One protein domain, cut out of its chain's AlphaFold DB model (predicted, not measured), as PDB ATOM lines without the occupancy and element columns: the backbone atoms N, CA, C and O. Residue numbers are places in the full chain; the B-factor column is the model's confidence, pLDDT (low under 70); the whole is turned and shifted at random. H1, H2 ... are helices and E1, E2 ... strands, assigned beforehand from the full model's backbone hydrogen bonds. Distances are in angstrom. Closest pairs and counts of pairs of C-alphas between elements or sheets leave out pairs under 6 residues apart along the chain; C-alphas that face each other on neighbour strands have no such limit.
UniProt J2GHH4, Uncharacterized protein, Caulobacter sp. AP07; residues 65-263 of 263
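AT A GLANCE: This is residues 65 to 263 of the 263 residues of an uncharacterized protein of Caulobacter sp. AP07 (UniProt J2GHH4). Four twisted four-stranded sheets stand like the blades of a partial propeller, E1 E2 E3 E4, then E5 E6 E7 E8, then E9 E10 E11 E12, then E13 E14 E15 E16, each partly face to face with the next. The edge strands E1, E5, E9 and E16 line the inside of this fan, which stays open between E1 and E16; E4, E8, E12 and E13 lie on its rim, the small helix H1 sits near the first residues of E1 and E16, and the link from E8 to E9 loops outward. The printed part has 199 residues, with sixteen named strands and one named helix, H1, which comes between E15 and E16; the sheets, each in the order just given, are antiparallel. The class is mostly strand, and the whole is compact, with a radius of gyration of the C-alphas of 16.2 A and spans of 45 by 43 by 35 A.

IN THESE COORDINATES: Begin with E6, residues 141 to 150: find C-alpha 141 at (286.227, 48.551, -30.685) and follow the strand 29.3 A to C-alpha 150 at (310.819, 40.050, -44.098). E7, residues 152 to 161, runs 29.2 A; beside these two are E5, residues 129 to 134, and E8, residues 164 to 169. Earlier, C-alpha 73 at (295.324, 37.340, -47.671) begins E1, residues 73 to 79, 20.2 A long; then come E2, residues 82 to 88, 19.8 A, E3, residues 96 to 100, and E4, residues 106 to 108. After E8 look for E9, residues 190 to 196, 17.1 A, E10, residues 199 to 204, E11, residues 207 to 212, and E12, residues 215 to 220. Last come E13, residues 226 to 228, E14, residues 231 to 237, 17.2 A, E15, residues 240 to 245, H1, residues 247 to 250, and E16, residues 257 to 262, 16.7 A.

HOW THE PARTS SIT: Start at the strongly twisted sheet E5 E6 E7 E8, where E6 and E7 form an antiparallel hairpin with N 144 and O 158 within hydrogen-bond range at 2.8 A. It is a meander, each strand the antiparallel neighbour of the one before, as are E1 E2 E3 E4, E9 E10 E11 E12 and E13 E14 E15. The sheets make a stack of sheets, face to face in turn. Toward E1 E2 E3 E4 the facing parts are 9.2 A centre to centre; the closest C-alphas of E1 and E5 are those of Ser 75 and Gly 131, 5.3 A. Toward E9 E10 E11 E12 the figure is 9.4 A, and the closest C-alphas of E5 and E9, those of Gly 131 and Gly 192, are 4.5 A apart. The sheet E13 E14 E15 E16 faces E9 E10 E11 E12 at 9.1 A; the closest C-alphas of E9 and E16 are those of Gly 192 and Met 259, 5.2 A. There E16 is the antiparallel neighbour of E15, with N 259 and O 243 at 2.7 A. E1 and E16 are apart. H1 only grazes the sheet E5 E6 E7 E8, with its residues 248 to 249; it is too short for an O i to N i+4 pair, and its one O i to N i+3 pair is within range.

THE WHOLE: The two C-alphas farthest apart, those of Arg 102 and Gly 177, are 51.8 A apart. The printed part has no cut and ends at Arg 263, the chain's last residue. Look for the long links at residues 109 to 128 and 170 to 189; the C-alphas of the latter reach 28 A from the mean of the C-alphas. The mean pLDDT of the printed part is 87.6, and the model's confidence is under 70 at residues 176 to 184, 248, 250 to 256 and 263.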
ATOM      1  N   SER A  65     282.883  53.066 -52.778       98.19
ATOM      2  CA  SER A  65     283.488  54.343 -53.187       98.19
ATOM      3  C   SER A  65     284.887  54.158 -53.765       98.19
ATOM      4  O   SER A  65     285.268  54.893 -54.668       98.19
ATOM      5  N   ASP A  66     285.605  53.141 -53.284       97.06
ATOM      6  CA  ASP A  66     286.949  52.781 -53.717       97.06
ATOM      7  C   ASP A  66     287.079  51.274 -53.909       97.06
ATOM      8  O   ASP A  66     286.328  50.472 -53.345       97.06
ATOM      9  N   ARG A  67     288.064  50.871 -54.716       94.88
ATOM     10  CA  ARG A  67     288.366  49.452 -54.902       94.88
ATOM     11  C   ARG A  67     289.099  48.897 -53.689       94.88
ATOM     12  O   ARG A  67     290.058  49.496 -53.213       94.88
ATOM     13  N   ILE A  68     288.709  47.699 -53.268       94.50
ATOM     14  CA  ILE A  68     289.442  46.953 -52.243       94.50
ATOM     15  C   ILE A  68     290.513  46.113 -52.926       94.50
ATOM     16  O   ILE A  68     290.216  45.311 -53.816       94.50
ATOM     17  N   ASN A  69     291.754  46.288 -52.488       90.88
ATOM     18  CA  ASN A  69     292.831  45.364 -52.795       90.88
ATOM     19  C   ASN A  69     292.860  44.297 -51.688       90.88
ATOM     20  O   ASN A  69     293.192  44.637 -50.554       90.88
ATOM     21  N   PRO A  70     292.497  43.033 -51.968       79.50
ATOM     22  CA  PRO A  70     292.474  41.992 -50.941       79.50
ATOM     23  C   PRO A  70     293.871  41.605 -50.434       79.50
ATOM     24  O   PRO A  70     293.978  40.897 -49.435       79.50
ATOM     25  N   GLY A  71     294.928  42.037 -51.125       83.38
ATOM     26  CA  GLY A  71     296.275  41.532 -50.923       83.38
ATOM     27  C   GLY A  71     296.382  40.035 -51.215       83.38
ATOM     28  O   GLY A  71     295.585  39.471 -51.966       83.38
ATOM     29  N   VAL A  72     297.387  39.396 -50.623       81.81
ATOM     30  CA  VAL A  72     297.574  37.939 -50.691       81.81
ATOM     31  C   VAL A  72     296.600  37.223 -49.770       81.81
ATOM     32  O   VAL A  72     296.046  36.183 -50.126       81.81
ATOM     33  N   THR A  73     296.360  37.799 -48.594       83.19
ATOM     34  CA  THR A  73     295.324  37.340 -47.671       83.19
ATOM     35  C   THR A  73     294.541  38.521 -47.132       83.19
ATOM     36  O   THR A  73     295.130  39.541 -46.779       83.19
ATOM     37  N   SER A  74     293.234  38.331 -46.968       89.19
ATOM     38  CA  SER A  74     292.351  39.303 -46.332       89.19
ATOM     39  C   SER A  74     291.622  38.695 -45.138       89.19
ATOM     40  O   SER A  74     291.148  37.559 -45.202       89.19
ATOM     41  N   SER A  75     291.454  39.483 -44.083       91.12
ATOM     42  CA  SER A  75     290.579  39.177 -42.952       91.12
ATOM     43  C   SER A  75     289.361  40.097 -42.983       91.12
ATOM     44  O   SER A  75     289.482  41.282 -43.286       91.12
ATOM     45  N   LEU A  76     288.174  39.544 -42.721       92.75
ATOM     46  CA  LEU A  76     286.921  40.298 -42.740       92.75
ATOM     47  C   LEU A  76     286.206  40.170 -41.405       92.75
ATOM     48  O   LEU A  76     286.061  39.071 -40.870       92.75
ATOM     49  N   LEU A  77     285.684  41.293 -40.927       92.94
ATOM     50  CA  LEU A  77     284.829  41.347 -39.751       92.94
ATOM     51  C   LEU A  77     283.632  42.254 -40.025       92.94
ATOM     52  O   LEU A  77     283.800  43.389 -40.456       92.94
ATOM     53  N   ARG A  78     282.427  41.783 -39.709       92.06
ATOM     54  CA  ARG A  78     281.216  42.609 -39.695       92.06
ATOM     55  C   ARG A  78     280.862  42.989 -38.258       92.06
ATOM     56  O   ARG A  78     280.762  42.111 -37.405       92.06
ATOM     57  N   VAL A  79     280.645  44.281 -38.013       89.19
ATOM     58  CA  VAL A  79     280.123  44.811 -36.743       89.19
ATOM     59  C   VAL A  79     279.029  45.825 -37.064       89.19
ATOM     60  O   VAL A  79     279.303  46.922 -37.551       89.19
ATOM     61  N   GLY A  80     277.772  45.440 -36.831       87.75
ATOM     62  CA  GLY A  80     276.612  46.253 -37.201       87.75
ATOM     63  C   GLY A  80     276.601  46.586 -38.699       87.75
ATOM     64  O   GLY A  80     276.672  45.690 -39.549       87.75
ATOM     65  N   ASP A  81     276.546  47.883 -39.006       89.31
ATOM     66  CA  ASP A  81     276.546  48.427 -40.372       89.31
ATOM     67  C   ASP A  81     277.955  48.638 -40.953       89.31
ATOM     68  O   ASP A  81     278.094  49.084 -42.090       89.31
ATOM     69  N   GLN A  82     279.013  48.269 -40.226       92.81
ATOM     70  CA  GLN A  82     280.399  48.407 -40.676       92.81
ATOM     71  C   GLN A  82     281.005  47.042 -41.022       92.81
ATOM     72  O   GLN A  82     280.755  46.040 -40.345       92.81
ATOM     73  N   VAL A  83     281.811  46.999 -42.080       94.31
ATOM     74  CA  VAL A  83     282.691  45.866 -42.396       94.31
ATOM     75  C   VAL A  83     284.131  46.342 -42.365       94.31
ATOM     76  O   VAL A  83     284.481  47.320 -43.014       94.31
ATOM     77  N   PHE A  84     284.964  45.633 -41.621       95.69
ATOM     78  CA  PHE A  84     286.396  45.852 -41.550       95.69
ATOM     79  C   PHE A  84     287.106  44.839 -42.438       95.69
ATOM     80  O   PHE A  84     286.745  43.658 -42.445       95.69
ATOM     81  N   VAL A  85     288.114  45.309 -43.164       95.88
ATOM     82  CA  VAL A  85     288.922  44.504 -44.077       95.88
ATOM     83  C   VAL A  85     290.384  44.753 -43.756       95.88
ATOM     84  O   VAL A  85     290.897  45.840 -44.013       95.88
ATOM     85  N   GLY A  86     291.037  43.762 -43.160       95.75
ATOM     86  CA  GLY A  86     292.487  43.756 -43.011       95.75
ATOM     87  C   GLY A  86     293.111  43.099 -44.231       95.75
ATOM     88  O   GLY A  86     292.714  41.980 -44.564       95.75
ATOM     89  N   ALA A  87     294.048  43.773 -44.891       94.69
ATOM     90  CA  ALA A  87     294.760  43.234 -46.043       94.69
ATOM     91  C   ALA A  87     296.234  42.989 -45.704       94.69
ATOM     92  O   ALA A  87     296.868  43.771 -44.993       94.69
ATOM     93  N   ASN A  88     296.784  41.908 -46.251       91.94
ATOM     94  CA  ASN A  88     298.198  41.571 -46.156       91.94
ATOM     95  C   ASN A  88     298.808  41.522 -47.562       91.94
ATOM     96  O   ASN A  88     298.538  40.603 -48.342       91.94
ATOM     97  N   LEU A  89     299.641  42.514 -47.866       90.69
ATOM     98  CA  LEU A  89     300.493  42.608 -49.051       90.69
ATOM     99  C   LEU A  89     301.977  42.394 -48.713       90.69
ATOM    100  O   LEU A  89     302.847  42.757 -49.499       90.69
ATOM    101  N   GLY A  90     302.279  41.787 -47.565       86.81
ATOM    102  CA  GLY A  90     303.646  41.519 -47.144       86.81
ATOM    103  C   GLY A  90     304.428  42.805 -46.893       86.81
ATOM    104  O   GLY A  90     303.974  43.671 -46.150       86.81
ATOM    105  N   GLU A  91     305.604  42.927 -47.511       85.06
ATOM    106  CA  GLU A  91     306.460  44.118 -47.378       85.06
ATOM    107  C   GLU A  91     305.851  45.402 -47.972       85.06
ATOM    108  O   GLU A  91     306.352  46.490 -47.711       85.06
ATOM    109  N   PHE A  92     304.749  45.286 -48.719       88.62
ATOM    110  CA  PHE A  92     303.997  46.416 -49.277       88.62
ATOM    111  C   PHE A  92     302.781  46.814 -48.416       88.62
ATOM    112  O   PHE A  92     301.884  47.514 -48.890       88.62
ATOM    113  N   GLY A  93     302.708  46.314 -47.177       89.88
ATOM    114  CA  GLY A  93     301.693  46.684 -46.196       89.88
ATOM    115  C   GLY A  93     300.338  46.019 -46.423       89.88
ATOM    116  O   GLY A  93     300.221  44.795 -46.430       89.88
ATOM    117  N   GLY A  94     299.297  46.834 -46.564       92.62
ATOM    118  CA  GLY A  94     297.912  46.424 -46.800       92.62
ATOM    119  C   GLY A  94     296.910  47.132 -45.901       92.62
ATOM    120  O   GLY A  94     295.860  47.561 -46.382       92.62
ATOM    121  N   GLY A  95     297.267  47.336 -44.636       94.69
ATOM    122  CA  GLY A  95     296.510  48.141 -43.690       94.69
ATOM    123  C   GLY A  95     295.130  47.586 -43.351       94.69
ATOM    124  O   GLY A  95     294.774  46.432 -43.624       94.69
ATOM    125  N   LEU A  96     294.344  48.449 -42.711       96.88
ATOM    126  CA  LEU A  96     292.970  48.184 -42.312       96.88
ATOM    127  C   LEU A  96     292.039  49.189 -42.986       96.88
ATOM    128  O   LEU A  96     292.277  50.393 -42.949       96.88
ATOM    129  N   GLN A  97     290.940  48.699 -43.549       96.81
ATOM    130  CA  GLN A  97     289.897  49.539 -44.128       96.81
ATOM    131  C   GLN A  97     288.561  49.286 -43.433       96.81
ATOM    132  O   GLN A  97     288.252  48.157 -43.041       96.81
ATOM    133  N   ARG A  98     287.748  50.334 -43.310       96.69
ATOM    134  CA  ARG A  98     286.352  50.284 -42.861       96.69
ATOM    135  C   ARG A  98     285.428  50.592 -44.031       96.69
ATOM    136  O   ARG A  98     285.673  51.522 -44.793       96.69
ATOM    137  N   ILE A  99     284.359  49.816 -44.149       96.69
ATOM    138  CA  ILE A  99     283.334  49.942 -45.178       96.69
ATOM    139  C   ILE A  99     281.984  50.152 -44.499       96.69
ATOM    140  O   ILE A  99     281.527  49.294 -43.742       96.69
ATOM    141  N   ASP A 100     281.316  51.250 -44.833       95.12
ATOM    142  CA  ASP A 100     279.914  51.456 -44.481       95.12
ATOM    143  C   ASP A 100     279.021  50.629 -45.421       95.12
ATOM    144  O   ASP A 100     278.985  50.854 -46.632       95.12
ATOM    145  N   GLN A 101     278.283  49.657 -44.883       92.00
ATOM    146  CA  GLN A 101     277.489  48.722 -45.692       92.00
ATOM    147  C   GLN A 101     276.295  49.383 -46.389       92.00
ATOM    148  O   GLN A 101     275.784  48.854 -47.381       92.00
ATOM    149  N   ARG A 102     275.811  50.521 -45.880       92.44
ATOM    150  CA  ARG A 102     274.635  51.199 -46.433       92.44
ATOM    151  C   ARG A 102     275.001  52.011 -47.666       92.44
ATOM    152  O   ARG A 102     274.243  51.991 -48.640       92.44
ATOM    153  N   THR A 103     276.130  52.710 -47.602       95.94
ATOM    154  CA  THR A 103     276.594  53.682 -48.601       95.94
ATOM    155  C   THR A 103     277.705  53.148 -49.500       95.94
ATOM    156  O   THR A 103     277.881  53.661 -50.598       95.94
ATOM    157  N   GLY A 104     278.437  52.124 -49.054       96.94
ATOM    158  CA  GLY A 104     279.624  51.611 -49.735       96.94
ATOM    159  C   GLY A 104     280.866  52.479 -49.537       96.94
ATOM    160  O   GLY A 104     281.881  52.234 -50.185       96.94
ATOM    161  N   LYS A 105     280.816  53.490 -48.657       98.12
ATOM    162  CA  LYS A 105     281.973  54.337 -48.364       98.12
ATOM    163  C   LYS A 105     283.095  53.493 -47.764       98.12
ATOM    164  O   LYS A 105     282.902  52.869 -46.722       98.12
ATOM    165  N   VAL A 106     284.255  53.522 -48.407       97.75
ATOM    166  CA  VAL A 106     285.506  52.937 -47.925       97.75
ATOM    167  C   VAL A 106     286.296  54.023 -47.196       97.75
ATOM    168  O   VAL A 106     286.264  55.198 -47.561       97.75
ATOM    169  N   SER A 107     286.959  53.670 -46.104       96.81
ATOM    170  CA  SER A 107     287.830  54.576 -45.356       96.81
ATOM    171  C   SER A 107     289.031  53.800 -44.844       96.81
ATOM    172  O   SER A 107     288.864  52.763 -44.201       96.81
ATOM    173  N   ASP A 108     290.228  54.295 -45.137       95.31
ATOM    174  CA  ASP A 108     291.459  53.747 -44.575       95.31
ATOM    175  C   ASP A 108     291.523  54.094 -43.078       95.31
ATOM    176  O   ASP A 108     291.203  55.212 -42.668       95.31
ATOM    177  N   LEU A 109     291.876  53.108 -42.254       96.12
ATOM    178  CA  LEU A 109     292.016  53.245 -40.809       96.12
ATOM    179  C   LEU A 109     293.495  53.224 -40.456       96.12
ATOM    180  O   LEU A 109     294.082  52.161 -40.263       96.12
ATOM    181  N   GLN A 110     294.068  54.415 -40.360       94.25
ATOM    182  CA  GLN A 110     295.465  54.635 -40.011       94.25
ATOM    183  C   GLN A 110     295.614  55.925 -39.210       94.25
ATOM    184  O   GLN A 110     294.783  56.834 -39.313       94.25
ATOM    185  N   ARG A 111     296.678  56.010 -38.416       92.50
ATOM    186  CA  ARG A 111     297.053  57.247 -37.731       92.50
ATOM    187  C   ARG A 111     297.931  58.084 -38.663       92.50
ATOM    188  O   ARG A 111     298.861  57.558 -39.254       92.50
ATOM    189  N   ASN A 112     297.626  59.370 -38.809       83.12
ATOM    190  CA  ASN A 112     298.348  60.282 -39.713       83.12
ATOM    191  C   ASN A 112     299.221  61.277 -38.933       83.12
ATOM    192  O   ASN A 112     299.255  62.464 -39.247       83.12
ATOM    193  N   ASP A 113     299.840  60.813 -37.852       82.81
ATOM    194  CA  ASP A 113     300.630  61.631 -36.931       82.81
ATOM    195  C   ASP A 113     302.144  61.516 -37.151       82.81
ATOM    196  O   ASP A 113     302.904  62.273 -36.550       82.81
ATOM    197  N   ALA A 114     302.582  60.601 -38.016       81.56
ATOM    198  CA  ALA A 114     303.977  60.452 -38.396       81.56
ATOM    199  C   ALA A 114     304.307  61.243 -39.668       81.56
ATOM    200  O   ALA A 114     303.486  61.356 -40.580       81.56
ATOM    201  N   VAL A 115     305.524  61.792 -39.715       78.06
ATOM    202  CA  VAL A 115     306.055  62.504 -40.889       78.06
ATOM    203  C   VAL A 115     306.636  61.516 -41.894       78.06
ATOM    204  O   VAL A 115     306.444  61.682 -43.099       78.06
ATOM    205  N   ASP A 116     307.320  60.487 -41.394       79.12
ATOM    206  CA  ASP A 116     307.995  59.499 -42.220       79.12
ATOM    207  C   ASP A 116     307.073  58.305 -42.538       79.12
ATOM    208  O   ASP A 116     306.297  57.862 -41.679       79.12
ATOM    209  N   PRO A 117     307.143  57.756 -43.768       76.25
ATOM    210  CA  PRO A 117     306.419  56.539 -44.126       76.25
ATOM    211  C   PRO A 117     306.767  55.384 -43.182       76.25
ATOM    212  O   PRO A 117     307.917  55.237 -42.769       76.25
ATOM    213  N   CYS A 118     305.793  54.521 -42.891       81.56
ATOM    214  CA  CYS A 118     305.941  53.331 -42.045       81.56
ATOM    215  C   CYS A 118     306.145  53.567 -40.544       81.56
ATOM    216  O   CYS A 118     306.255  52.593 -39.793       81.56
ATOM    217  N   GLU A 119     306.160  54.812 -40.075       81.06
ATOM    218  CA  GLU A 119     306.215  55.109 -38.638       81.06
ATOM    219  C   GLU A 119     304.819  55.219 -38.007       81.06
ATOM    220  O   GLU A 119     304.647  55.024 -36.799       81.06
ATOM    221  N   ALA A 120     303.803  55.476 -38.833       85.75
ATOM    222  CA  ALA A 120     302.408  55.544 -38.429       85.75
ATOM    223  C   ALA A 120     301.835  54.180 -37.997       85.75
ATOM    224  O   ALA A 120     302.298  53.105 -38.382       85.75
ATOM    225  N   VAL A 121     300.770  54.227 -37.191       91.56
ATOM    226  CA  VAL A 121     300.032  53.031 -36.759       91.56
ATOM    227  C   VAL A 121     299.005  52.650 -37.820       91.56
ATOM    228  O   VAL A 121     298.157  53.471 -38.178       91.56
ATOM    229  N   LEU A 122     299.042  51.384 -38.253       93.38
ATOM    230  CA  LEU A 122     298.242  50.845 -39.357       93.38
ATOM    231  C   LEU A 122     298.507  51.560 -40.684       93.38
ATOM    232  O   LEU A 122     297.603  51.672 -41.510       93.38
ATOM    233  N   ASP A 123     299.741  52.020 -40.901       91.69
ATOM    234  CA  ASP A 123     300.128  52.614 -42.177       91.69
ATOM    235  C   ASP A 123     299.883  51.607 -43.305       91.69
ATOM    236  O   ASP A 123     300.505  50.543 -43.372       91.69
ATOM    237  N   LYS A 124     298.966  51.939 -44.213       91.69
ATOM    238  CA  LYS A 124     298.579  51.071 -45.324       91.69
ATOM    239  C   LYS A 124     299.753  50.676 -46.215       91.69
ATOM    240  O   LYS A 124     299.688  49.620 -46.842       91.69
ATOM    241  N   GLN A 125     300.808  51.485 -46.277       89.81
ATOM    242  CA  GLN A 125     301.989  51.196 -47.087       89.81
ATOM    243  C   GLN A 125     302.907  50.146 -46.450       89.81
ATOM    244  O   GLN A 125     303.748  49.586 -47.148       89.81
ATOM    245  N   CYS A 126     302.747  49.863 -45.149       89.38
ATOM    246  CA  CYS A 126     303.780  49.166 -44.378       89.38
ATOM    247  C   CYS A 126     303.250  48.102 -43.411       89.38
ATOM    248  O   CYS A 126     303.958  47.142 -43.119       89.38
ATOM    249  N   ASP A 127     302.011  48.231 -42.932       92.62
ATOM    250  CA  ASP A 127     301.427  47.340 -41.932       92.62
ATOM    251  C   ASP A 127     300.492  46.304 -42.582       92.62
ATOM    252  O   ASP A 127     299.328  46.604 -42.861       92.62
ATOM    253  N   PRO A 128     300.940  45.054 -42.803       94.12
ATOM    254  CA  PRO A 128     300.048  43.972 -43.201       94.12
ATOM    255  C   PRO A 128     299.156  43.535 -42.034       94.12
ATOM    256  O   PRO A 128     299.635  43.129 -40.968       94.12
ATOM    257  N   VAL A 129     297.841  43.559 -42.257       95.38
ATOM    258  CA  VAL A 129     296.840  43.139 -41.271       95.38
ATOM    259  C   VAL A 129     296.374  41.720 -41.577       95.38
ATOM    260  O   VAL A 129     295.709  41.452 -42.576       95.38
ATOM    261  N   ASN A 130     296.689  40.802 -40.666       93.31
ATOM    262  CA  ASN A 130     296.447  39.368 -40.828       93.31
ATOM    263  C   ASN A 130     295.165  38.881 -40.137       93.31
ATOM    264  O   ASN A 130     294.683  37.782 -40.411       93.31
ATOM    265  N   GLY A 131     294.605  39.672 -39.224       93.31
ATOM    266  CA  GLY A 131     293.389  39.311 -38.505       93.31
ATOM    267  C   GLY A 131     292.680  40.525 -37.934       93.31
ATOM    268  O   GLY A 131     293.330  41.460 -37.472       93.31
ATOM    269  N   VAL A 132     291.350  40.480 -37.933       95.25
ATOM    270  CA  VAL A 132     290.491  41.500 -37.328       95.25
ATOM    271  C   VAL A 132     289.399  40.805 -36.521       95.25
ATOM    272  O   VAL A 132     288.760  39.873 -37.005       95.25
ATOM    273  N   THR A 133     289.186  41.242 -35.282       94.94
ATOM    274  CA  THR A 133     288.187  40.663 -34.368       94.94
ATOM    275  C   THR A 133     287.583  41.745 -33.471       94.94
ATOM    276  O   THR A 133     288.258  42.736 -33.206       94.94
ATOM    277  N   PRO A 134     286.350  41.600 -32.953       95.19
ATOM    278  CA  PRO A 134     285.835  42.523 -31.944       95.19
ATOM    279  C   PRO A 134     286.713  42.504 -30.688       95.19
ATOM    280  O   PRO A 134     287.193  41.436 -30.291       95.19
ATOM    281  N   ALA A 135     286.877  43.653 -30.036       96.38
ATOM    282  CA  ALA A 135     287.516  43.708 -28.728       96.38
ATOM    283  C   ALA A 135     286.605  43.034 -27.675       96.38
ATOM    284  O   ALA A 135     285.399  43.294 -27.643       96.38
ATOM    285  N   PRO A 136     287.127  42.147 -26.806       95.00
ATOM    286  CA  PRO A 136     286.295  41.487 -25.797       95.00
ATOM    287  C   PRO A 136     285.772  42.422 -24.701       95.00
ATOM    288  O   PRO A 136     284.747  42.126 -24.093       95.00
ATOM    289  N   TRP A 137     286.478  43.522 -24.447       95.62
ATOM    290  CA  TRP A 137     286.247  44.453 -23.337       95.62
ATOM    291  C   TRP A 137     285.570  45.767 -23.754       95.62
ATOM    292  O   TRP A 137     285.220  46.565 -22.892       95.62
ATOM    293  N   ASP A 138     285.384  46.009 -25.052       94.88
ATOM    294  CA  ASP A 138     284.682  47.188 -25.561       94.88
ATOM    295  C   ASP A 138     283.968  46.836 -26.871       94.88
ATOM    296  O   ASP A 138     284.599  46.509 -27.877       94.88
ATOM    297  N   SER A 139     282.636  46.883 -26.865       91.25
ATOM    298  CA  SER A 139     281.817  46.507 -28.023       91.25
ATOM    299  C   SER A 139     281.926  47.475 -29.201       91.25
ATOM    300  O   SER A 139     281.519  47.118 -30.304       91.25
ATOM    301  N   ASN A 140     282.452  48.682 -28.983       93.56
ATOM    302  CA  ASN A 140     282.634  49.689 -30.029       93.56
ATOM    303  C   ASN A 140     284.011  49.600 -30.697       93.56
ATOM    304  O   ASN A 140     284.299  50.372 -31.615       93.56
ATOM    305  N   CYS A 141     284.854  48.677 -30.237       96.44
ATOM    306  CA  CYS A 141     286.227  48.551 -30.685       96.44
ATOM    307  C   CYS A 141     286.473  47.235 -31.419       96.44
ATOM    308  O   CYS A 141     285.892  46.186 -31.121       96.44
ATOM    309  N   VAL A 142     287.412  47.280 -32.357       97.25
ATOM    310  CA  VAL A 142     287.973  46.104 -33.022       97.25
ATOM    311  C   VAL A 142     289.471  46.035 -32.763       97.25
ATOM    312  O   VAL A 142     290.121  47.049 -32.526       97.25
ATOM    313  N   ILE A 143     290.016  44.827 -32.807       98.06
ATOM    314  CA  ILE A 143     291.441  44.555 -32.684       98.06
ATOM    315  C   ILE A 143     291.969  44.092 -34.035       98.06
ATOM    316  O   ILE A 143     291.432  43.142 -34.609       98.06
ATOM    317  N   ALA A 144     293.036  44.732 -34.503       97.75
ATOM    318  CA  ALA A 144     293.802  44.333 -35.674       97.75
ATOM    319  C   ALA A 144     295.118  43.663 -35.250       97.75
ATOM    320  O   ALA A 144     295.856  44.182 -34.409       97.75
ATOM    321  N   ALA A 145     295.407  42.505 -35.845       97.00
ATOM    322  CA  ALA A 145     296.672  41.796 -35.702       97.00
ATOM    323  C   ALA A 145     297.594  42.127 -36.879       97.00
ATOM    324  O   ALA A 145     297.323  41.726 -38.016       97.00
ATOM    325  N   VAL A 146     298.679  42.843 -36.587       95.75
ATOM    326  CA  VAL A 146     299.706  43.227 -37.558       95.75
ATOM    327  C   VAL A 146     300.886  42.271 -37.444       95.75
ATOM    328  O   VAL A 146     301.347  41.960 -36.337       95.75
ATOM    329  N   GLY A 147     301.397  41.810 -38.582       92.19
ATOM    330  CA  GLY A 147     302.532  40.895 -38.590       92.19
ATOM    331  C   GLY A 147     303.220  40.778 -39.941       92.19
ATOM    332  O   GLY A 147     302.591  40.385 -40.922       92.19
ATOM    333  N   LEU A 148     304.526  41.034 -39.950       89.88
ATOM    334  CA  LEU A 148     305.414  40.855 -41.092       89.88
ATOM    335  C   LEU A 148     306.703  40.156 -40.651       89.88
ATOM    336  O   LEU A 148     307.296  40.500 -39.630       89.88
ATOM    337  N   VAL A 149     307.155  39.191 -41.450       85.56
ATOM    338  CA  VAL A 149     308.512  38.637 -41.375       85.56
ATOM    339  C   VAL A 149     309.157  38.824 -42.749       85.56
ATOM    340  O   VAL A 149     308.828  38.114 -43.699       85.56
ATOM    341  N   HIS A 150     310.066  39.787 -42.871       80.44
ATOM    342  CA  HIS A 150     310.819  40.050 -44.098       80.44
ATOM    343  C   HIS A 150     312.205  40.605 -43.746       80.44
ATOM    344  O   HIS A 150     312.357  41.797 -43.497       80.44
ATOM    345  N   MET A 151     313.201  39.715 -43.637       78.06
ATOM    346  CA  MET A 151     314.547  39.937 -43.058       78.06
ATOM    347  C   MET A 151     314.559  40.317 -41.567       78.06
ATOM    348  O   MET A 151     315.399  39.836 -40.811       78.06
ATOM    349  N   PHE A 152     313.572  41.091 -41.130       80.81
ATOM    350  CA  PHE A 152     313.259  41.453 -39.757       80.81
ATOM    351  C   PHE A 152     311.807  41.082 -39.444       80.81
ATOM    352  O   PHE A 152     311.024  40.777 -40.347       80.81
ATOM    353  N   THR A 153     311.449  41.065 -38.162       87.38
ATOM    354  CA  THR A 153     310.065  40.811 -37.742       87.38
ATOM    355  C   THR A 153     309.456  42.078 -37.171       87.38
ATOM    356  O   THR A 153     310.007  42.657 -36.236       87.38
ATOM    357  N   SER A 154     308.295  42.473 -37.683       88.31
ATOM    358  CA  SER A 154     307.486  43.546 -37.113       88.31
ATOM    359  C   SER A 154     306.083  43.036 -36.799       88.31
ATOM    360  O   SER A 154     305.520  42.184 -37.494       88.31
ATOM    361  N   GLY A 155     305.511  43.525 -35.705       92.81
ATOM    362  CA  GLY A 155     304.164  43.149 -35.321       92.81
ATOM    363  C   GLY A 155     303.690  43.824 -34.053       92.81
ATOM    364  O   GLY A 155     304.466  44.189 -33.171       92.81
ATOM    365  N   ARG A 156     302.378  44.010 -34.000       95.62
ATOM    366  CA  ARG A 156     301.666  44.706 -32.930       95.62
ATOM    367  C   ARG A 156     300.191  44.345 -32.977       95.62
ATOM    368  O   ARG A 156     299.677  43.878 -33.996       95.62
ATOM    369  N   LEU A 157     299.521  44.568 -31.859       97.94
ATOM    370  CA  LEU A 157     298.074  44.531 -31.751       97.94
ATOM    371  C   LEU A 157     297.569  45.953 -31.581       97.94
ATOM    372  O   LEU A 157     298.000  46.673 -30.676       97.94
ATOM    373  N   VAL A 158     296.661  46.336 -32.471       97.94
ATOM    374  CA  VAL A 158     296.105  47.685 -32.535       97.94
ATOM    375  C   VAL A 158     294.626  47.617 -32.198       97.94
ATOM    376  O   VAL A 158     293.894  46.812 -32.769       97.94
ATOM    377  N   GLU A 159     294.193  48.448 -31.258       97.94
ATOM    378  CA  GLU A 159     292.788  48.662 -30.940       97.94
ATOM    379  C   GLU A 159     292.267  49.871 -31.726       97.94
ATOM    380  O   GLU A 159     292.865  50.947 -31.706       97.94
ATOM    381  N   VAL A 160     291.139  49.686 -32.411       97.81
ATOM    382  CA  VAL A 160     290.470  50.722 -33.201       97.81
ATOM    383  C   VAL A 160     289.058  50.936 -32.673       97.81
ATOM    384  O   VAL A 160     288.237  50.021 -32.725       97.81
ATOM    385  N   CYS A 161     288.766  52.147 -32.200       96.00
ATOM    386  CA  CYS A 161     287.483  52.543 -31.618       96.00
ATOM    387  C   CYS A 161     286.989  53.833 -32.281       96.00
ATOM    388  O   CYS A 161     287.425  54.932 -31.929       96.00
ATOM    389  N   GLY A 162     286.093  53.713 -33.261       92.38
ATOM    390  CA  GLY A 162     285.734  54.852 -34.109       92.38
ATOM    391  C   GLY A 162     286.955  55.327 -34.898       92.38
ATOM    392  O   GLY A 162     287.399  54.608 -35.793       92.38
ATOM    393  N   ASP A 163     287.478  56.501 -34.549       91.56
ATOM    394  CA  ASP A 163     288.676  57.093 -35.165       91.56
ATOM    395  C   ASP A 163     289.904  57.068 -34.228       91.56
ATOM    396  O   ASP A 163     290.994  57.478 -34.617       91.56
ATOM    397  N   ARG A 164     289.761  56.548 -32.996       95.50
ATOM    398  CA  ARG A 164     290.896  56.292 -32.096       95.50
ATOM    399  C   ARG A 164     291.593  55.003 -32.524       95.50
ATOM    400  O   ARG A 164     290.966  53.946 -32.488       95.50
ATOM    401  N   ILE A 165     292.870  55.092 -32.885       97.06
ATOM    402  CA  ILE A 165     293.688  53.979 -33.383       97.06
ATOM    403  C   ILE A 165     294.959  53.921 -32.541       97.06
ATOM    404  O   ILE A 165     295.832  54.772 -32.692       97.06
ATOM    405  N   GLU A 166     295.059  52.931 -31.653       95.31
ATOM    406  CA  GLU A 166     296.165  52.849 -30.694       95.31
ATOM    407  C   GLU A 166     296.761  51.439 -30.616       95.31
ATOM    408  O   GLU A 166     296.020  50.457 -30.474       95.31
ATOM    409  N   PRO A 167     298.095  51.294 -30.664       94.81
ATOM    410  CA  PRO A 167     298.736  50.039 -30.320       94.81
ATOM    411  C   PRO A 167     298.560  49.797 -28.817       94.81
ATOM    412  O   PRO A 167     298.869  50.661 -28.002       94.81
ATOM    413  N   PHE A 168     298.085  48.612 -28.432       95.88
ATOM    414  CA  PHE A 168     297.981  48.246 -27.010       95.88
ATOM    415  C   PHE A 168     298.958  47.137 -26.612       95.88
ATOM    416  O   PHE A 168     299.202  46.927 -25.424       95.88
ATOM    417  N   TYR A 169     299.519  46.413 -27.586       96.56
ATOM    418  CA  TYR A 169     300.511  45.382 -27.315       96.56
ATOM    419  C   TYR A 169     301.505  45.224 -28.459       96.56
ATOM    420  O   TYR A 169     301.128  45.013 -29.611       96.56
ATOM    421  N   ALA A 170     302.784  45.226 -28.111       94.44
ATOM    422  CA  ALA A 170     303.873  44.775 -28.958       94.44
ATOM    423  C   ALA A 170     304.863  44.020 -28.065       94.44
ATOM    424  O   ALA A 170     305.131  44.433 -26.936       94.44
ATOM    425  N   LYS A 171     305.373  42.878 -28.537       93.19
ATOM    426  CA  LYS A 171     306.368  42.101 -27.791       93.19
ATOM    427  C   LYS A 171     307.712  42.207 -28.497       93.19
ATOM    428  O   LYS A 171     307.818  41.651 -29.592       93.19
ATOM    429  N   PRO A 172     308.717  42.860 -27.898       90.75
ATOM    430  CA  PRO A 172     310.032  42.940 -28.508       90.75
ATOM    431  C   PRO A 172     310.684  41.559 -28.601       90.75
ATOM    432  O   PRO A 172     310.468  40.687 -27.750       90.75
ATOM    433  N   ILE A 173     311.501  41.376 -29.632       85.12
ATOM    434  CA  ILE A 173     312.430  40.258 -29.773       85.12
ATOM    435  C   ILE A 173     313.821  40.820 -29.466       85.12
ATOM    436  O   ILE A 173     314.368  41.517 -30.319       85.12
ATOM    437  N   PRO A 174     314.389  40.547 -28.276       72.31
ATOM    438  CA  PRO A 174     315.715  41.041 -27.930       72.31
ATOM    439  C   PRO A 174     316.752  40.543 -28.938       72.31
ATOM    440  O   PRO A 174     316.818  39.339 -29.209       72.31
ATOM    441  N   GLN A 175     317.565  41.451 -29.473       70.00
ATOM    442  CA  GLN A 175     318.692  41.116 -30.337       70.00
ATOM    443  C   GLN A 175     320.031  41.480 -29.699       70.00
ATOM    444  O   GLN A 175     320.150  42.368 -28.852       70.00
ATOM    445  N   PHE A 176     321.073  40.766 -30.125       55.91
ATOM    446  CA  PHE A 176     322.442  41.079 -29.738       55.91
ATOM    447  C   PHE A 176     322.829  42.445 -30.328       55.91
ATOM    448  O   PHE A 176     322.931  42.581 -31.544       55.91
ATOM    449  N   GLY A 177     323.027  43.452 -29.473       59.66
ATOM    450  CA  GLY A 177     323.354  44.826 -29.883       59.66
ATOM    451  C   GLY A 177     322.236  45.856 -29.690       59.66
ATOM    452  O   GLY A 177     322.477  47.041 -29.934       59.66
ATOM    453  N   ASP A 178     321.053  45.449 -29.210       66.25
ATOM    454  CA  ASP A 178     320.008  46.400 -28.815       66.25
ATOM    455  C   ASP A 178     320.543  47.355 -27.734       66.25
ATOM    456  O   ASP A 178     321.084  46.941 -26.704       66.25
ATOM    457  N   LYS A 179     320.414  48.665 -27.978       58.22
ATOM    458  CA  LYS A 179     320.863  49.686 -27.025       58.22
ATOM    459  C   LYS A 179     319.885  49.759 -25.858       58.22
ATOM    460  O   LYS A 179     318.689  49.955 -26.059       58.22
ATOM    461  N   MET A 180     320.412  49.676 -24.638       58.72
ATOM    462  CA  MET A 180     319.619  49.827 -23.418       58.72
ATOM    463  C   MET A 180     318.854  51.163 -23.447       58.72
ATOM    464  O   MET A 180     319.454  52.216 -23.660       58.72
ATOM    465  N   GLY A 181     317.532  51.112 -23.264       59.00
ATOM    466  CA  GLY A 181     316.659  52.293 -23.266       59.00
ATOM    467  C   GLY A 181     316.119  52.735 -24.633       59.00
ATOM    468  O   GLY A 181     315.458  53.768 -24.690       59.00
ATOM    469  N   LYS A 182     316.364  51.989 -25.721       57.25
ATOM    470  CA  LYS A 182     315.695  52.197 -27.020       57.25
ATOM    471  C   LYS A 182     314.684  51.088 -27.310       57.25
ATOM    472  O   LYS A 182     314.905  49.947 -26.911       57.25
ATOM    473  N   GLU A 183     313.597  51.423 -28.010       59.56
ATOM    474  CA  GLU A 183     312.644  50.413 -28.482       59.56
ATOM    475  C   GLU A 183     313.332  49.441 -29.453       59.56
ATOM    476  O   GLU A 183     314.025  49.886 -30.376       59.56
ATOM    477  N   PRO A 184     313.183  48.122 -29.249       66.25
ATOM    478  CA  PRO A 184     313.761  47.128 -30.140       66.25
ATOM    479  C   PRO A 184     313.180  47.234 -31.545       66.25
ATOM    480  O   PRO A 184     311.976  47.384 -31.725       66.25
ATOM    481  N   PHE A 185     314.035  47.091 -32.555       71.00
ATOM    482  CA  PHE A 185     313.596  47.127 -33.951       71.00
ATOM    483  C   PHE A 185     312.661  45.954 -34.289       71.00
ATOM    484  O   PHE A 185     311.753  46.080 -35.106       71.00
ATOM    485  N   ASN A 186     312.865  44.804 -33.635       85.75
ATOM    486  CA  ASN A 186     312.123  43.584 -33.913       85.75
ATOM    487  C   ASN A 186     311.034  43.326 -32.880       85.75
ATOM    488  O   ASN A 186     311.281  43.319 -31.673       85.75
ATOM    489  N   HIS A 187     309.851  42.998 -33.374       91.25
ATOM    490  CA  HIS A 187     308.699  42.622 -32.572       91.25
ATOM    491  C   HIS A 187     308.108  41.313 -33.075       91.25
ATOM    492  O   HIS A 187     308.274  40.951 -34.232       91.25
ATOM    493  N   ILE A 188     307.401  40.586 -32.215       93.19
ATOM    494  CA  ILE A 188     306.658  39.392 -32.623       93.19
ATOM    495  C   ILE A 188     305.579  39.770 -33.645       93.19
ATOM    496  O   ILE A 188     304.683  40.551 -33.339       93.19
ATOM    497  N   ALA A 189     305.628  39.149 -34.825       93.19
ATOM    498  CA  ALA A 189     304.567  39.219 -35.827       93.19
ATOM    499  C   ALA A 189     303.328  38.422 -35.387       93.19
ATOM    500  O   ALA A 189     303.451  37.261 -34.972       93.19
ATOM    501  N   PHE A 190     302.143  39.026 -35.521       94.31
ATOM    502  CA  PHE A 190     300.852  38.400 -35.225       94.31
ATOM    503  C   PHE A 190     300.075  38.092 -36.509       94.31
ATOM    504  O   PHE A 190     299.843  38.966 -37.340       94.31
ATOM    505  N   PHE A 191     299.652  36.834 -36.652       91.56
ATOM    506  CA  PHE A 191     299.059  36.283 -37.878       91.56
ATOM    507  C   PHE A 191     297.586  35.884 -37.736       91.56
ATOM    508  O   PHE A 191     296.977  35.355 -38.664       91.56
ATOM    509  N   GLY A 192     296.981  36.155 -36.584       89.75
ATOM    510  CA  GLY A 192     295.554  35.956 -36.390       89.75
ATOM    511  C   GLY A 192     295.098  36.420 -35.019       89.75
ATOM    512  O   GLY A 192     295.853  36.370 -34.048       89.75
ATOM    513  N   ALA A 193     293.845  36.851 -34.951       92.50
ATOM    514  CA  ALA A 193     293.182  37.240 -33.719       92.50
ATOM    515  C   ALA A 193     291.724  36.791 -33.752       92.50
ATOM    516  O   ALA A 193     291.091  36.779 -34.810       92.50
ATOM    517  N   ASN A 194     291.194  36.407 -32.597       91.88
ATOM    518  CA  ASN A 194     289.792  36.054 -32.453       91.88
ATOM    519  C   ASN A 194     289.308  36.251 -31.020       91.88
ATOM    520  O   ASN A 194     290.062  36.087 -30.060       91.88
ATOM    521  N   ARG A 195     288.032  36.586 -30.873       91.12
ATOM    522  CA  ARG A 195     287.378  36.730 -29.579       91.12
ATOM    523  C   ARG A 195     286.707  35.414 -29.200       91.12
ATOM    524  O   ARG A 195     285.848  34.926 -29.925       91.12
ATOM    525  N   ALA A 196     287.028  34.906 -28.015       87.94
ATOM    526  CA  ALA A 196     286.311  33.804 -27.383       87.94
ATOM    527  C   ALA A 196     285.802  34.269 -26.013       87.94
ATOM    528  O   ALA A 196     286.573  34.406 -25.062       87.94
ATOM    529  N   GLY A 197     284.503  34.566 -25.928       88.62
ATOM    530  CA  GLY A 197     283.895  35.138 -24.724       88.62
ATOM    531  C   GLY A 197     284.475  36.515 -24.385       88.62
ATOM    532  O   GLY A 197     284.389  37.450 -25.184       88.62
ATOM    533  N   ASP A 198     285.058  36.631 -23.197       92.81
ATOM    534  CA  ASP A 198     285.743  37.815 -22.659       92.81
ATOM    535  C   ASP A 198     287.264  37.806 -22.923       92.81
ATOM    536  O   ASP A 198     287.995  38.671 -22.441       92.81
ATOM    537  N   THR A 199     287.750  36.825 -23.688       94.06
ATOM    538  CA  THR A 199     289.174  36.636 -23.976       94.06
ATOM    539  C   THR A 199     289.476  36.937 -25.434       94.06
ATOM    540  O   THR A 199     288.819  36.429 -26.346       94.06
ATOM    541  N   LEU A 200     290.522  37.725 -25.661       95.75
ATOM    542  CA  LEU A 200     291.129  37.882 -26.975       95.75
ATOM    543  C   LEU A 200     292.215  36.821 -27.121       95.75
ATOM    544  O   LEU A 200     293.195  36.833 -26.378       95.75
ATOM    545  N   TRP A 201     292.056  35.939 -28.096       95.00
ATOM    546  CA  TRP A 201     293.091  35.011 -28.521       95.00
ATOM    547  C   TRP A 201     293.839  35.589 -29.707       95.00
ATOM    548  O   TRP A 201     293.230  36.037 -30.676       95.00
ATOM    549  N   VAL A 202     295.162  35.540 -29.650       95.31
ATOM    550  CA  VAL A 202     296.035  36.001 -30.726       95.31
ATOM    551  C   VAL A 202     297.098  34.954 -30.972       95.31
ATOM    552  O   VAL A 202     297.658  34.387 -30.034       95.31
ATOM    553  N   VAL A 203     297.397  34.704 -32.240       93.31
ATOM    554  CA  VAL A 203     298.498  33.835 -32.628       93.31
ATOM    555  C   VAL A 203     299.640  34.660 -33.214       93.31
ATOM    556  O   VAL A 203     299.466  35.420 -34.166       93.31
ATOM    557  N   GLY A 204     300.812  34.533 -32.599       92.44
ATOM    558  CA  GLY A 204     302.065  35.090 -33.091       92.44
ATOM    559  C   GLY A 204     302.998  34.003 -33.608       92.44
ATOM    560  O   GLY A 204     302.746  32.807 -33.439       92.44
ATOM    561  N   ILE A 205     304.120  34.414 -34.196       87.94
ATOM    562  CA  ILE A 205     305.133  33.480 -34.724       87.94
ATOM    563  C   ILE A 205     305.702  32.511 -33.679       87.94
ATOM    564  O   ILE A 205     306.166  31.431 -34.031       87.94
ATOM    565  N   ASN A 206     305.657  32.876 -32.398       88.62
ATOM    566  CA  ASN A 206     306.253  32.115 -31.304       88.62
ATOM    567  C   ASN A 206     305.235  31.436 -30.375       88.62
ATOM    568  O   ASN A 206     305.647  30.717 -29.467       88.62
ATOM    569  N   GLY A 207     303.933  31.664 -30.548       91.44
ATOM    570  CA  GLY A 207     302.953  31.138 -29.604       91.44
ATOM    571  C   GLY A 207     301.587  31.796 -29.660       91.44
ATOM    572  O   GLY A 207     301.287  32.627 -30.517       91.44
ATOM    573  N   LEU A 208     300.763  31.389 -28.707       93.31
ATOM    574  CA  LEU A 208     299.411  31.866 -28.478       93.31
ATOM    575  C   LEU A 208     299.406  32.808 -27.292       93.31
ATOM    576  O   LEU A 208     299.975  32.508 -26.243       93.31
ATOM    577  N   TYR A 209     298.706  33.913 -27.462       95.75
ATOM    578  CA  TYR A 209     298.527  34.944 -26.464       95.75
ATOM    579  C   TYR A 209     297.046  35.024 -26.133       95.75
ATOM    580  O   TYR A 209     296.198  35.002 -27.028       95.75
ATOM    581  N   GLN A 210     296.740  35.118 -24.847       95.69
ATOM    582  CA  GLN A 210     295.391  35.368 -24.362       95.69
ATOM    583  C   GLN A 210     295.390  36.679 -23.595       95.69
ATOM    584  O   GLN A 210     296.161  36.835 -22.646       95.69
ATOM    585  N   PHE A 211     294.511  37.597 -23.979       97.69
ATOM    586  CA  PHE A 211     294.331  38.868 -23.291       97.69
ATOM    587  C   PHE A 211     292.948  38.954 -22.661       97.69
ATOM    588  O   PHE A 211     291.950  38.568 -23.274       97.69
ATOM    589  N   ARG A 212     292.902  39.508 -21.449       96.38
ATOM    590  CA  ARG A 212     291.678  39.893 -20.735       96.38
ATOM    591  C   ARG A 212     291.860  41.329 -20.266       96.38
ATOM    592  O   ARG A 212     292.904  41.643 -19.701       96.38
ATOM    593  N   ASP A 213     290.881  42.185 -20.548       94.94
ATOM    594  CA  ASP A 213     290.939  43.623 -20.235       94.94
ATOM    595  C   ASP A 213     292.290  44.272 -20.613       94.94
ATOM    596  O   ASP A 213     293.011  44.815 -19.778       94.94
ATOM    597  N   ARG A 214     292.695  44.116 -21.884       95.38
ATOM    598  CA  ARG A 214     293.968  44.612 -22.460       95.38
ATOM    599  C   ARG A 214     295.258  44.064 -21.829       95.38
ATOM    600  O   ARG A 214     296.347  44.403 -22.286       95.38
ATOM    601  N   LYS A 215     295.178  43.183 -20.831       96.56
ATOM    602  CA  LYS A 215     296.340  42.600 -20.150       96.56
ATOM    603  C   LYS A 215     296.604  41.188 -20.643       96.56
ATOM    604  O   LYS A 215     295.673  40.408 -20.839       96.56
ATOM    605  N   LEU A 216     297.883  40.856 -20.821       97.25
ATOM    606  CA  LEU A 216     298.299  39.492 -21.134       97.25
ATOM    607  C   LEU A 216     297.963  38.588 -19.943       97.25
ATOM    608  O   LEU A 216     298.577  38.694 -18.885       97.25
ATOM    609  N   ALA A 217     296.981  37.713 -20.125       96.56
ATOM    610  CA  ALA A 217     296.526  36.770 -19.113       96.56
ATOM    611  C   ALA A 217     297.274  35.433 -19.207       96.56
ATOM    612  O   ALA A 217     297.531  34.801 -18.188       96.56
ATOM    613  N   ASN A 218     297.617  34.995 -20.423       95.56
ATOM    614  CA  ASN A 218     298.348  33.749 -20.640       95.56
ATOM    615  C   ASN A 218     299.172  33.785 -21.934       95.56
ATOM    616  O   ASN A 218     298.779  34.417 -22.919       95.56
ATOM    617  N   PHE A 219     300.280  33.047 -21.940       94.94
ATOM    618  CA  PHE A 219     301.072  32.741 -23.123       94.94
ATOM    619  C   PHE A 219     301.399  31.246 -23.149       94.94
ATOM    620  O   PHE A 219     301.862  30.692 -22.153       94.94
ATOM    621  N   ALA A 220     301.209  30.613 -24.302       92.00
ATOM    622  CA  ALA A 220     301.586  29.222 -24.523       92.00
ATOM    623  C   ALA A 220     302.349  29.073 -25.846       92.00
ATOM    624  O   ALA A 220     302.024  29.765 -26.817       92.00
ATOM    625  N   PRO A 221     303.337  28.166 -25.935       91.06
ATOM    626  CA  PRO A 221     303.941  27.821 -27.215       91.06
ATOM    627  C   PRO A 221     302.888  27.248 -28.173       91.06
ATOM    628  O   PRO A 221     301.836  26.755 -27.757       91.06
ATOM    629  N   LEU A 222     303.170  27.312 -29.476       88.38
ATOM    630  CA  LEU A 222     302.288  26.706 -30.471       88.38
ATOM    631  C   LEU A 222     302.195  25.184 -30.236       88.38
ATOM    632  O   LEU A 222     303.237  24.543 -30.081       88.38
ATOM    633  N   PRO A 223     300.986  24.594 -30.252       88.94
ATOM    634  CA  PRO A 223     300.811  23.154 -30.110       88.94
ATOM    635  C   PRO A 223     301.382  22.401 -31.318       88.94
ATOM    636  O   PRO A 223     301.757  22.985 -32.343       88.94
ATOM    637  N   ALA A 224     301.418  21.074 -31.214       89.50
ATOM    638  CA  ALA A 224     301.775  20.230 -32.340       89.50
ATOM    639  C   ALA A 224     300.735  20.360 -33.466       89.50
ATOM    640  O   ALA A 224     299.536  20.526 -33.236       89.50
ATOM    641  N   PHE A 225     301.207  20.274 -34.710       89.44
ATOM    642  CA  PHE A 225     300.354  20.275 -35.894       89.44
ATOM    643  C   PHE A 225     300.430  18.916 -36.571       89.44
ATOM    644  O   PHE A 225     301.520  18.381 -36.780       89.44
ATOM    645  N   ARG A 226     299.278  18.406 -36.997       91.81
ATOM    646  CA  ARG A 226     299.169  17.201 -37.825       91.81
ATOM    647  C   ARG A 226     298.671  17.561 -39.219       91.81
ATOM    648  O   ARG A 226     297.980  18.562 -39.388       91.81
ATOM    649  N   ARG A 227     299.014  16.761 -40.229       89.00
ATOM    650  CA  ARG A 227     298.475  16.953 -41.584       89.00
ATOM    651  C   ARG A 227     297.086  16.329 -41.689       89.00
ATOM    652  O   ARG A 227     296.916  15.157 -41.371       89.00
ATOM    653  N   VAL A 228     296.123  17.106 -42.169       86.62
ATOM    654  CA  VAL A 228     294.759  16.676 -42.489       86.62
ATOM    655  C   VAL A 228     294.423  17.238 -43.867       86.62
ATOM    656  O   VAL A 228     294.421  18.452 -44.047       86.62
ATOM    657  N   GLY A 229     294.200  16.366 -44.853       81.25
ATOM    658  CA  GLY A 229     293.852  16.794 -46.217       81.25
ATOM    659  C   GLY A 229     294.870  17.749 -46.857       81.25
ATOM    660  O   GLY A 229     294.479  18.701 -47.516       81.25
ATOM    661  N   GLY A 230     296.171  17.548 -46.606       81.06
ATOM    662  CA  GLY A 230     297.248  18.411 -47.119       81.06
ATOM    663  C   GLY A 230     297.533  19.667 -46.285       81.06
ATOM    664  O   GLY A 230     298.595  20.263 -46.438       81.06
ATOM    665  N   VAL A 231     296.664  20.020 -45.335       83.50
ATOM    666  CA  VAL A 231     296.811  21.209 -44.483       83.50
ATOM    667  C   VAL A 231     297.325  20.817 -43.098       83.50
ATOM    668  O   VAL A 231     296.964  19.771 -42.558       83.50
ATOM    669  N   ARG A 232     298.187  21.641 -42.492       88.56
ATOM    670  CA  ARG A 232     298.650  21.435 -41.111       88.56
ATOM    671  C   ARG A 232     297.655  22.051 -40.135       88.56
ATOM    672  O   ARG A 232     297.447  23.258 -40.164       88.56
ATOM    673  N   VAL A 233     297.083  21.240 -39.254       91.12
ATOM    674  CA  VAL A 233     296.016  21.652 -38.334       91.12
ATOM    675  C   VAL A 233     296.320  21.181 -36.910       91.12
ATOM    676  O   VAL A 233     296.853  20.085 -36.721       91.12
ATOM    677  N   SER A 234     295.966  21.994 -35.917       89.50
ATOM    678  CA  SER A 234     295.937  21.610 -34.501       89.50
ATOM    679  C   SER A 234     294.540  21.822 -33.916       89.50
ATOM    680  O   SER A 234     293.923  22.865 -34.142       89.50
ATOM    681  N   PHE A 235     294.057  20.823 -33.173       88.94
ATOM    682  CA  PHE A 235     292.764  20.828 -32.471       88.94
ATOM    683  C   PHE A 235     292.935  20.770 -30.948       88.94
ATOM    684  O   PHE A 235     291.959  20.556 -30.233       88.94
ATOM    685  N   ASP A 236     294.166  20.939 -30.463       86.88
ATOM    686  CA  ASP A 236     294.539  20.701 -29.064       86.88
ATOM    687  C   ASP A 236     294.066  21.829 -28.131       86.88
ATOM    688  O   ASP A 236     294.226  21.756 -26.915       86.88
ATOM    689  N   LEU A 237     293.474  22.883 -28.698       81.19
ATOM    690  CA  LEU A 237     292.958  24.036 -27.976       81.19
ATOM    691  C   LEU A 237     291.425  23.987 -27.939       81.19
ATOM    692  O   LEU A 237     290.775  23.935 -28.988       81.19
ATOM    693  N   PRO A 238     290.808  24.043 -26.749       77.38
ATOM    694  CA  PRO A 238     289.365  24.206 -26.637       77.38
ATOM    695  C   PRO A 238     288.896  25.495 -27.328       77.38
ATOM    696  O   PRO A 238     289.496  26.553 -27.150       77.38
ATOM    697  N   GLY A 239     287.823  25.411 -28.119       75.00
ATOM    698  CA  GLY A 239     287.201  26.573 -28.774       75.00
ATOM    699  C   GLY A 239     287.975  27.173 -29.957       75.00
ATOM    700  O   GLY A 239     287.484  28.109 -30.580       75.00
ATOM    701  N   VAL A 240     289.159  26.650 -30.299       81.75
ATOM    702  CA  VAL A 240     290.018  27.195 -31.361       81.75
ATOM    703  C   VAL A 240     290.667  26.072 -32.172       81.75
ATOM    704  O   VAL A 240     291.142  25.077 -31.635       81.75
ATOM    705  N   VAL A 241     290.730  26.245 -33.489       85.44
ATOM    706  CA  VAL A 241     291.570  25.461 -34.401       85.44
ATOM    707  C   VAL A 241     292.693  26.349 -34.908       85.44
ATOM    708  O   VAL A 241     292.453  27.477 -35.345       85.44
ATOM    709  N   LEU A 242     293.917  25.827 -34.900       87.75
ATOM    710  CA  LEU A 242     295.032  26.476 -35.579       87.75
ATOM    711  C   LEU A 242     295.287  25.816 -36.921       87.75
ATOM    712  O   LEU A 242     295.385  24.592 -37.011       87.75
ATOM    713  N   VAL A 243     295.458  26.636 -37.948       86.50
ATOM    714  CA  VAL A 243     295.760  26.197 -39.310       86.50
ATOM    715  C   VAL A 243     297.085  26.808 -39.729       86.50
ATOM    716  O   VAL A 243     297.237  28.020 -39.709       86.50
ATOM    717  N   LYS A 244     298.063  25.987 -40.101       85.00
ATOM    718  CA  LYS A 244     299.358  26.452 -40.602       85.00
ATOM    719  C   LYS A 244     299.345  26.492 -42.122       85.00
ATOM    720  O   LYS A 244     299.161  25.455 -42.761       85.00
ATOM    721  N   THR A 245     299.602  27.675 -42.666       76.25
ATOM    722  CA  THR A 245     299.669  27.951 -44.103       76.25
ATOM    723  C   THR A 245     301.024  28.555 -44.467       76.25
ATOM    724  O   THR A 245     301.710  29.131 -43.626       76.25
ATOM    725  N   ASP A 246     301.447  28.350 -45.701       76.50
ATOM    726  CA  ASP A 246     302.632  28.902 -46.360       76.50
ATOM    727  C   ASP A 246     302.271  30.034 -47.337       76.50
ATOM    728  O   ASP A 246     303.149  30.586 -47.988       76.50
ATOM    729  N   ILE A 247     300.997  30.443 -47.393       70.06
ATOM    730  CA  ILE A 247     300.489  31.458 -48.330       70.06
ATOM    731  C   ILE A 247     301.259  32.794 -48.278       70.06
ATOM    732  O   ILE A 247     301.462  33.439 -49.309       70.06
ATOM    733  N   ASN A 248     301.777  33.162 -47.100       67.94
ATOM    734  CA  ASN A 248     302.539  34.394 -46.898       67.94
ATOM    735  C   ASN A 248     303.942  34.364 -47.535       67.94
ATOM    736  O   ASN A 248     304.533  35.431 -47.699       67.94
ATOM    737  N   GLN A 249     304.465  33.196 -47.934       73.69
ATOM    738  CA  GLN A 249     305.777  33.083 -48.597       73.69
ATOM    739  C   GLN A 249     305.816  33.757 -49.974       73.69
ATOM    740  O   GLN A 249     306.890  34.033 -50.492       73.69
ATOM    741  N   SER A 250     304.657  34.028 -50.578       69.31
ATOM    742  CA  SER A 250     304.588  34.693 -51.885       69.31
ATOM    743  C   SER A 250     304.941  36.186 -51.842       69.31
ATOM    744  O   SER A 250     305.269  36.748 -52.881       69.31
ATOM    745  N   VAL A 251     304.881  36.821 -50.663       64.25
ATOM    746  CA  VAL A 251     305.082  38.277 -50.473       64.25
ATOM    747  C   VAL A 251     305.890  38.627 -49.220       64.25
ATOM    748  O   VAL A 251     305.973  39.784 -48.817       64.25
ATOM    749  N   SER A 252     306.458  37.629 -48.546       60.56
ATOM    750  CA  SER A 252     307.300  37.828 -47.369       60.56
ATOM    751  C   SER A 252     308.205  36.616 -47.150       60.56
ATOM    752  O   SER A 252     307.956  35.542 -47.692       60.56
ATOM    753  N   LEU A 253     309.214  36.754 -46.287       65.75
ATOM    754  CA  LEU A 253     310.035  35.622 -45.835       65.75
ATOM    755  C   LEU A 253     309.406  34.890 -44.647       65.75
ATOM    756  O   LEU A 253     310.039  34.032 -44.027       65.75
ATOM    757  N   SER A 254     308.156  35.221 -44.318       57.88
ATOM    758  CA  SER A 254     307.376  34.476 -43.345       57.88
ATOM    759  C   SER A 254     307.337  33.022 -43.789       57.88
ATOM    760  O   SER A 254     306.871  32.711 -44.880       57.88
ATOM    761  N   GLY A 255     307.833  32.122 -42.940       63.56
ATOM    762  CA  GLY A 255     307.691  30.687 -43.146       63.56
ATOM    763  C   GLY A 255     306.226  30.248 -43.033       63.56
ATOM    764  O   GLY A 255     305.294  30.948 -43.412       63.56
ATOM    765  N   SER A 256     305.983  29.066 -42.472       68.75
ATOM    766  CA  SER A 256     304.598  28.666 -42.212       68.75
ATOM    767  C   SER A 256     303.987  29.498 -41.083       68.75
ATOM    768  O   SER A 256     304.411  29.376 -39.932       68.75
ATOM    769  N   VAL A 257     302.966  30.290 -41.406       74.38
ATOM    770  CA  VAL A 257     302.244  31.140 -40.458       74.38
ATOM    771  C   VAL A 257     301.002  30.423 -39.922       74.38
ATOM    772  O   VAL A 257     300.288  29.757 -40.681       74.38
ATOM    773  N   PRO A 258     300.735  30.498 -38.610       77.56
ATOM    774  CA  PRO A 258     299.504  29.980 -38.041       77.56
ATOM    775  C   PRO A 258     298.365  31.003 -38.175       77.56
ATOM    776  O   PRO A 258     298.500  32.156 -37.785       77.56
ATOM    777  N   MET A 259     297.222  30.553 -38.675       81.88
ATOM    778  CA  MET A 259     295.934  31.234 -38.618       81.88
ATOM    779  C   MET A 259     295.092  30.650 -37.486       81.88
ATOM    780  O   MET A 259     295.218  29.470 -37.146       81.88
ATOM    781  N   LEU A 260     294.199  31.472 -36.938       81.75
ATOM    782  CA  LEU A 260     293.304  31.103 -35.849       81.75
ATOM    783  C   LEU A 260     291.854  31.077 -36.344       81.75
ATOM    784  O   LEU A 260     291.363  32.073 -36.873       81.75
ATOM    785  N   VAL A 261     291.172  29.947 -36.146       79.12
ATOM    786  CA  VAL A 261     289.757  29.760 -36.491       79.12
ATOM    787  C   VAL A 261     288.978  29.367 -35.229       79.12
ATOM    788  O   VAL A 261     289.355  28.389 -34.583       79.12
ATOM    789  N   PRO A 262     287.917  30.091 -34.840       73.06
ATOM    790  CA  PRO A 262     287.096  29.720 -33.688       73.06
ATOM    791  C   PRO A 262     286.269  28.456 -33.985       73.06
ATOM    792  O   PRO A 262     285.956  28.179 -35.147       73.06
ATOM    793  N   ARG A 263     285.936  27.685 -32.944       68.44
ATOM    794  CA  ARG A 263     285.069  26.492 -33.006       68.44
ATOM    795  C   ARG A 263     283.703  26.741 -32.398       68.44
ATOM    796  O   ARG A 263     283.656  27.399 -31.338       68.44
TER     797      ARG A 263